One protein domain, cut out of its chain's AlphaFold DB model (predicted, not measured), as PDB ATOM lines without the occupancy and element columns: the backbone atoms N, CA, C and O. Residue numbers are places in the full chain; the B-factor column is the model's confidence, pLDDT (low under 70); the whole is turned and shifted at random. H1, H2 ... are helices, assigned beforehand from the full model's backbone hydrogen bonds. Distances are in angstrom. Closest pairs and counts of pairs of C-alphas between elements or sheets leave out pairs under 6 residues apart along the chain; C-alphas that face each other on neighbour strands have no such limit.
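This is residues 407 to 467 of the 467 residues of the protein "Hypothetical protein" of Symbiodinium sp. CCMP2456 (UniProt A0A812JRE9). The domain has little regular structure: it is a rounded ball of wound loops, with one short helix, H1, at its outside where the printed part begins, and another, H2, farther in. After H2, residues 433 to 467 make a long looping stretch, with a small antiparallel pairing of residues 443 to 444 with 447 to 448. The printed part has 61 residues, with two named helices, H1 then H2, and no named strand; the class is all helix, although the named elements hold 9 residues. It is compact, with a radius of gyration of the C-alphas of 10.2 A, and spans 25 by 24 by 23 A.

H1, residues 407 to 411, begins at C-alpha 407 (-30.605, 29.259, 28.851) and is 6.2 A long. H2, residues 429 to 432, is 5.2 A long and ends at C-alpha 432 (-26.345, 23.403, 16.153).

H1 and H2 only just touch, with 3 pairs of C-alphas within 8 A; the closest C-alphas, those of Leu 409 and Pro 429, are 6.6 A apart. In H1 every O i to N i+4 pair is within hydrogen-bond range; H2 is too short for such a pair, and its 1 O i to N i+3 pair is within range.

The C-alphas farthest apart, those of Glu 415 and Gly 441, are 26.1 A apart. The printed part has no cut, and H1 to H2 is a long link of 17 residues. The mean pLDDT of the printed part is 81.8; residue 467, the chain's last, is under 70.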
ATOM      1  N   LYS A 407     -30.186  30.133  27.756       73.06
ATOM      2  CA  LYS A 407     -30.605  29.259  28.851       73.06
ATOM      3  C   LYS A 407     -31.638  28.224  28.394       73.06
ATOM      4  O   LYS A 407     -31.388  27.038  28.552       73.06
ATOM      5  N   GLU A 408     -32.708  28.649  27.719       76.06
ATOM      6  CA  GLU A 408     -33.711  27.735  27.143       76.06
ATOM      7  C   GLU A 408     -33.095  26.722  26.178       76.06
ATOM      8  O   GLU A 408     -33.434  25.544  26.206       76.06
ATOM      9  N   LEU A 409     -32.154  27.162  25.339       74.19
ATOM     10  CA  LEU A 409     -31.493  26.274  24.383       74.19
ATOM     11  C   LEU A 409     -30.614  25.224  25.047       74.19
ATOM     12  O   LEU A 409     -30.462  24.139  24.492       74.19
ATOM     13  N   LEU A 410     -30.012  25.564  26.186       73.38
ATOM     14  CA  LEU A 410     -29.206  24.632  26.958       73.38
ATOM     15  C   LEU A 410     -30.091  23.654  27.730       73.38
ATOM     16  O   LEU A 410     -29.747  22.478  27.834       73.38
ATOM     17  N   ASP A 411     -31.232  24.108  28.229       75.94
ATOM     18  CA  ASP A 411     -32.177  23.259  28.950       75.94
ATOM     19  C   ASP A 411     -32.940  22.319  27.993       75.94
ATOM     20  O   ASP A 411     -33.282  21.206  28.375       75.94
ATOM     21  N   SER A 412     -33.096  22.697  26.716       72.56
ATOM     22  CA  SER A 412     -33.738  21.894  25.664       72.56
ATOM     23  C   SER A 412     -32.761  21.029  24.832       72.56
ATOM     24  O   SER A 412     -32.936  20.925  23.611       72.56
ATOM     25  N   LEU A 413     -31.680  20.486  25.406       76.00
ATOM     26  CA  LEU A 413     -30.761  19.624  24.639       76.00
ATOM     27  C   LEU A 413     -31.391  18.236  24.387       76.00
ATOM     28  O   LEU A 413     -31.846  17.618  25.347       76.00
ATOM     29  N   PRO A 414     -31.377  17.716  23.141       73.44
ATOM     30  CA  PRO A 414     -31.760  16.332  22.857       73.44
ATOM     31  C   PRO A 414     -30.883  15.315  23.603       73.44
ATOM     32  O   PRO A 414     -29.712  15.586  23.900       73.44
ATOM     33  N   GLU A 415     -31.433  14.130  23.872       73.00
ATOM     34  CA  GLU A 415     -30.709  13.026  24.511       73.00
ATOM     35  C   GLU A 415     -29.434  12.679  23.721       73.00
ATOM     36  O   GLU A 415     -29.440  12.584  22.495       73.00
ATOM     37  N   GLY A 416     -28.300  12.553  24.419       77.06
ATOM     38  CA  GLY A 416     -26.996  12.286  23.796       77.06
ATOM     39  C   GLY A 416     -26.211  13.521  23.331       77.06
ATOM     40  O   GLY A 416     -25.086  13.371  22.851       77.06
ATOM     41  N   CYS A 417     -26.730  14.741  23.512       81.75
ATOM     42  CA  CYS A 417     -26.002  15.972  23.189       81.75
ATOM     43  C   CYS A 417     -25.164  16.502  24.374       81.75
ATOM     44  O   CYS A 417     -25.627  16.591  25.510       81.75
ATOM     45  N   VAL A 418     -23.928  16.925  24.100       83.75
ATOM     46  CA  VAL A 418     -22.974  17.525  25.039       83.75
ATOM     47  C   VAL A 418     -22.816  19.029  24.806       83.75
ATOM     48  O   VAL A 418     -22.837  19.530  23.686       83.75
ATOM     49  N   ARG A 419     -22.632  19.776  25.898       81.00
ATOM     50  CA  ARG A 419     -22.457  21.244  25.881       81.00
ATOM     51  C   ARG A 419     -20.996  21.669  25.673       81.00
ATOM     52  O   ARG A 419     -20.711  22.819  25.345       81.00
ATOM     53  N   VAL A 420     -20.067  20.740  25.883       83.06
ATOM     54  CA  VAL A 420     -18.622  20.967  25.879       83.06
ATOM     55  C   VAL A 420     -17.970  19.857  25.059       83.06
ATOM     56  O   VAL A 420     -18.399  18.707  25.129       83.06
ATOM     57  N   THR A 421     -16.960  20.202  24.263       79.75
ATOM     58  CA  THR A 421     -16.122  19.224  23.564       79.75
ATOM     59  C   THR A 421     -15.250  18.444  24.549       79.75
ATOM     60  O   THR A 421     -15.032  18.876  25.679       79.75
ATOM     61  N   GLU A 422     -14.661  17.333  24.103       75.50
ATOM     62  CA  GLU A 422     -13.667  16.571  24.883       75.50
ATOM     63  C   GLU A 422     -12.445  17.432  25.274       75.50
ATOM     64  O   GLU A 422     -11.848  17.242  26.327       75.50
ATOM     65  N   GLU A 423     -12.139  18.460  24.474       74.56
ATOM     66  CA  GLU A 423     -11.096  19.469  24.724       74.56
ATOM     67  C   GLU A 423     -11.489  20.539  25.770       74.56
ATOM     68  O   GLU A 423     -10.761  21.517  25.954       74.56
ATOM     69  N   GLY A 424     -12.668  20.442  26.393       77.69
ATOM     70  CA  GLY A 424     -13.145  21.423  27.375       77.69
ATOM     71  C   GLY A 424     -13.638  22.748  26.773       77.69
ATOM     72  O   GLY A 424     -13.803  23.729  27.500       77.69
ATOM     73  N   ARG A 425     -13.880  22.818  25.454       80.88
ATOM     74  CA  ARG A 425     -14.377  24.033  24.781       80.88
ATOM     75  C   ARG A 425     -15.892  23.991  24.624       80.88
ATOM     76  O   ARG A 425     -16.452  22.983  24.206       80.88
ATOM     77  N   PHE A 426     -16.559  25.103  24.914       85.56
ATOM     78  CA  PHE A 426     -18.014  25.190  24.807       85.56
ATOM     79  C   PHE A 426     -18.476  25.132  23.346       85.56
ATOM     80  O   PHE A 426     -17.886  25.784  22.478       85.56
ATOM     81  N   ILE A 427     -19.534  24.372  23.078       87.69
ATOM     82  CA  ILE A 427     -20.120  24.216  21.746       87.69
ATOM     83  C   ILE A 427     -21.260  25.222  21.595       87.69
ATOM     84  O   ILE A 427     -22.112  25.331  22.471       87.69
ATOM     85  N   CYS A 428     -21.301  25.958  20.484       88.50
ATOM     86  CA  CYS A 428     -22.359  26.940  20.250       88.50
ATOM     87  C   CYS A 428     -23.722  26.240  20.027       88.50
ATOM     88  O   CYS A 428     -23.891  25.552  19.013       88.50
ATOM     89  N   PRO A 429     -24.730  26.428  20.903       86.31
ATOM     90  CA  PRO A 429     -26.040  25.795  20.725       86.31
ATOM     91  C   PRO A 429     -26.841  26.439  19.583       86.31
ATOM     92  O   PRO A 429     -27.566  25.752  18.869       86.31
ATOM     93  N   PHE A 430     -26.647  27.742  19.343       87.31
ATOM     94  CA  PHE A 430     -27.261  28.456  18.218       87.31
ATOM     95  C   PHE A 430     -26.778  27.922  16.863       87.31
ATOM     96  O   PHE A 430     -27.553  27.871  15.914       87.31
ATOM     97  N   TYR A 431     -25.509  27.509  16.770       88.69
ATOM     98  CA  TYR A 431     -24.941  26.922  15.553       88.69
ATOM     99  C   TYR A 431     -25.582  25.568  15.251       88.69
ATOM    100  O   TYR A 431     -26.014  25.331  14.127       88.69
ATOM    101  N   ASN A 432     -25.727  24.723  16.277       85.75
ATOM    102  CA  ASN A 432     -26.345  23.403  16.153       85.75
ATOM    103  C   ASN A 432     -27.836  23.454  15.809       85.75
ATOM    104  O   ASN A 432     -28.326  22.528  15.172       85.75
ATOM    105  N   LYS A 433     -28.531  24.545  16.162       83.81
ATOM    106  CA  LYS A 433     -29.906  24.822  15.722       83.81
ATOM    107  C   LYS A 433     -30.009  25.616  14.405       83.81
ATOM    108  O   LYS A 433     -31.114  25.952  13.998       83.81
ATOM    109  N   GLY A 434     -28.891  25.941  13.749       82.62
ATOM    110  CA  GLY A 434     -28.876  26.675  12.472       82.62
ATOM    111  C   GLY A 434     -29.260  28.160  12.563       82.62
ATOM    112  O   GLY A 434     -29.474  28.806  11.544       82.62
ATOM    113  N   ILE A 435     -29.336  28.720  13.773       84.69
ATOM    114  CA  ILE A 435     -29.780  30.101  14.047       84.69
ATOM    115  C   ILE A 435     -28.612  31.048  14.369       84.69
ATOM    116  O   ILE A 435     -28.812  32.222  14.682       84.69
ATOM    117  N   CYS A 436     -27.367  30.564  14.314       84.81
ATOM    118  CA  CYS A 436     -26.197  31.393  14.576       84.81
ATOM    119  C   CYS A 436     -25.914  32.350  13.410       84.81
ATOM    120  O   CYS A 436     -25.702  31.931  12.276       84.81
ATOM    121  N   ARG A 437     -25.765  33.647  13.713       82.19
ATOM    122  CA  ARG A 437     -25.367  34.674  12.727       82.19
ATOM    123  C   ARG A 437     -23.999  34.414  12.071       82.19
ATOM    124  O   ARG A 437     -23.728  34.951  11.003       82.19
ATOM    125  N   PHE A 438     -23.138  33.598  12.685       83.56
ATOM    126  CA  PHE A 438     -21.772  33.325  12.220       83.56
ATOM    127  C   PHE A 438     -21.573  31.888  11.710       83.56
ATOM    128  O   PHE A 438     -20.488  31.334  11.863       83.56
ATOM    129  N   GLN A 439     -22.581  31.283  11.072       80.31
ATOM    130  CA  GLN A 439     -22.568  29.872  10.646       80.31
ATOM    131  C   GLN A 439     -21.322  29.445   9.835       80.31
ATOM    132  O   GLN A 439     -20.877  28.310   9.941       80.31
ATOM    133  N   LYS A 440     -20.721  30.353   9.052       80.94
ATOM    134  CA  LYS A 440     -19.540  30.066   8.211       80.94
ATOM    135  C   LYS A 440     -18.200  30.070   8.965       80.94
ATOM    136  O   LYS A 440     -17.183  29.677   8.402       80.94
ATOM    137  N   GLY A 441     -18.163  30.571  10.200       82.06
ATOM    138  CA  GLY A 441     -16.944  30.614  11.013       82.06
ATOM    139  C   GLY A 441     -16.694  29.301  11.759       82.06
ATOM    140  O   GLY A 441     -17.629  28.555  12.016       82.06
ATOM    141  N   LYS A 442     -15.450  29.046  12.186       81.44
ATOM    142  CA  LYS A 442     -15.105  27.879  13.033       81.44
ATOM    143  C   LYS A 442     -15.535  28.035  14.505       81.44
ATOM    144  O   LYS A 442     -15.549  27.075  15.273       81.44
ATOM    145  N   SER A 443     -15.858  29.258  14.925       84.44
ATOM    146  CA  SER A 443     -16.349  29.581  16.270       84.44
ATOM    147  C   SER A 443     -17.049  30.940  16.281       84.44
ATOM    148  O   SER A 443     -16.814  31.766  15.397       84.44
ATOM    149  N   CYS A 444     -17.871  31.186  17.297       85.94
ATOM    150  CA  CYS A 444     -18.452  32.491  17.595       85.94
ATOM    151  C   CYS A 444     -18.296  32.834  19.083       85.94
ATOM    152  O   CYS A 444     -17.766  32.052  19.873       85.94
ATOM    153  N   ARG A 445     -18.829  33.993  19.489       82.38
ATOM    154  CA  ARG A 445     -18.869  34.431  20.895       82.38
ATOM    155  C   ARG A 445     -19.557  33.422  21.831       82.38
ATOM    156  O   ARG A 445     -19.271  33.421  23.022       82.38
ATOM    157  N   PHE A 446     -20.447  32.584  21.300       80.62
ATOM    158  CA  PHE A 446     -21.202  31.586  22.058       80.62
ATOM    159  C   PHE A 446     -20.583  30.181  22.041       80.62
ATOM    160  O   PHE A 446     -21.163  29.294  22.651       80.62
ATOM    161  N   GLY A 447     -19.452  29.945  21.361       86.44
ATOM    162  CA  GLY A 447     -18.760  28.647  21.367       86.44
ATOM    163  C   GLY A 447     -18.194  28.206  20.011       86.44
ATOM    164  O   GLY A 447     -18.310  28.906  19.003       86.44
ATOM    165  N   LYS A 448     -17.575  27.020  19.984       89.19
ATOM    166  CA  LYS A 448     -17.036  26.361  18.781       89.19
ATOM    167  C   LYS A 448     -18.187  25.867  17.893       89.19
ATOM    168  O   LYS A 448     -19.220  25.428  18.403       89.19
ATOM    169  N   HIS A 449     -18.021  25.964  16.578       90.88
ATOM    170  CA  HIS A 449     -19.003  25.513  15.590       90.88
ATOM    171  C   HIS A 449     -18.722  24.068  15.205       90.88
ATOM    172  O   HIS A 449     -18.070  23.780  14.209       90.88
ATOM    173  N   VAL A 450     -19.165  23.172  16.079       89.50
ATOM    174  CA  VAL A 450     -19.061  21.726  15.909       89.50
ATOM    175  C   VAL A 450     -20.365  21.080  16.352       89.50
ATOM    176  O   VAL A 450     -21.124  21.679  17.126       89.50
ATOM    177  N   CYS A 451     -20.613  19.866  15.876       87.94
ATOM    178  CA  CYS A 451     -21.767  19.089  16.291       87.94
ATOM    179  C   CYS A 451     -21.755  18.840  17.811       87.94
ATOM    180  O   CYS A 451     -20.721  18.488  18.383       87.94
ATOM    181  N   ASN A 452     -22.909  19.025  18.461       88.31
ATOM    182  CA  ASN A 452     -23.091  18.777  19.893       88.31
ATOM    183  C   ASN A 452     -23.390  17.307  20.240       88.31
ATOM    184  O   ASN A 452     -23.488  17.011  21.423       88.31
ATOM    185  N   PHE A 453     -23.529  16.379  19.289       86.44
ATOM    186  CA  PHE A 453     -23.734  14.961  19.607       86.44
ATOM    187  C   PHE A 453     -22.468  14.332  20.209       86.44
ATOM    188  O   PHE A 453     -21.351  14.573  19.732       86.44
ATOM    189  N   LYS A 454     -22.630  13.520  21.261       82.25
ATOM    190  CA  LYS A 454     -21.519  12.879  21.977       82.25
ATOM    191  C   LYS A 454     -20.671  12.035  21.014       82.25
ATOM    192  O   LYS A 454     -21.169  11.101  20.397       82.25
ATOM    193  N   GLY A 455     -19.385  12.369  20.894       77.81
ATOM    194  CA  GLY A 455     -18.422  11.637  20.061       77.81
ATOM    195  C   GLY A 455     -18.428  11.976  18.563       77.81
ATOM    196  O   GLY A 455     -17.660  11.372  17.825       77.81
ATOM    197  N   CYS A 456     -19.243  12.932  18.088       81.94
ATOM    198  CA  CYS A 456     -19.215  13.330  16.674       81.94
ATOM    199  C   CYS A 456     -18.132  14.380  16.369       81.94
ATOM    200  O   CYS A 456     -17.274  14.158  15.520       81.94
ATOM    201  N   GLY A 457     -18.193  15.554  17.011       77.12
ATOM    202  CA  GLY A 457     -17.194  16.621  16.849       77.12
ATOM    203  C   GLY A 457     -17.022  17.201  15.433       77.12
ATOM    204  O   GLY A 457     -16.102  17.991  15.224       77.12
ATOM    205  N   ALA A 458     -17.877  16.845  14.466       83.25
ATOM    206  CA  ALA A 458     -17.771  17.299  13.080       83.25
ATOM    207  C   ALA A 458     -17.976  18.821  12.941       83.25
ATOM    208  O   ALA A 458     -18.779  19.409  13.665       83.25
ATOM    209  N   GLU A 459     -17.311  19.456  11.966       84.12
ATOM    210  CA  GLU A 459     -17.471  20.884  11.601       84.12
ATOM    211  C   GLU A 459     -18.784  21.150  10.824       84.12
ATOM    212  O   GLU A 459     -18.808  21.858   9.816       84.12
ATOM    213  N   LYS A 460     -19.883  20.526  11.260       85.94
ATOM    214  CA  LYS A 460     -21.243  20.684  10.729       85.94
ATOM    215  C   LYS A 460     -22.231  20.759  11.899       85.94
ATOM    216  O   LYS A 460     -21.951  20.181  12.953       85.94
ATOM    217  N   PRO A 461     -23.360  21.472  11.765       87.38
ATOM    218  CA  PRO A 461     -24.345  21.564  12.834       87.38
ATOM    219  C   PRO A 461     -25.063  20.225  13.036       87.38
ATOM    220  O   PRO A 461     -25.215  19.449  12.095       87.38
ATOM    221  N   TYR A 462     -25.563  19.990  14.250       84.12
ATOM    222  CA  TYR A 462     -26.343  18.799  14.613       84.12
ATOM    223  C   TYR A 462     -27.468  18.469  13.622       84.12
ATOM    224  O   TYR A 462     -27.625  17.318  13.241       84.12
ATOM    225  N   ILE A 463     -28.207  19.479  13.146       83.62
ATOM    226  CA  ILE A 463     -29.315  19.293  12.187       83.62
ATOM    227  C   ILE A 463     -28.850  18.680  10.856       83.62
ATOM    228  O   ILE A 463     -29.611  17.984  10.191       83.62
ATOM    229  N   GLU A 464     -27.610  18.938  10.446       83.06
ATOM    230  CA  GLU A 464     -27.062  18.457   9.171       83.06
ATOM    231  C   GLU A 464     -26.271  17.154   9.322       83.06
ATOM    232  O   GLU A 464     -25.751  16.616   8.340       83.06
ATOM    233  N   CYS A 465     -26.142  16.651  10.545       81.75
ATOM    234  CA  CYS A 465     -25.324  15.499  10.846       81.75
ATOM    235  C   CYS A 465     -26.222  14.282  11.115       81.75
ATOM    236  O   CYS A 465     -27.257  14.376  11.767       81.75
ATOM    237  N   ARG A 466     -25.863  13.128  10.539       75.00
ATOM    238  CA  ARG A 466     -26.622  11.880  10.706       75.00
ATOM    239  C   ARG A 466     -26.162  11.211  12.001       75.00
ATOM    240  O   ARG A 466     -25.003  10.799  12.072       75.00
ATOM    241  N   HIS A 467     -27.038  11.163  13.000       68.50
ATOM    242  CA  HIS A 467     -26.804  10.593  14.330       68.50
ATOM    243  C   HIS A 467     -27.793   9.487  14.634       68.50
ATOM    244  O   HIS A 467     -28.961   9.641  14.207       68.50
TER     245      HIS A 467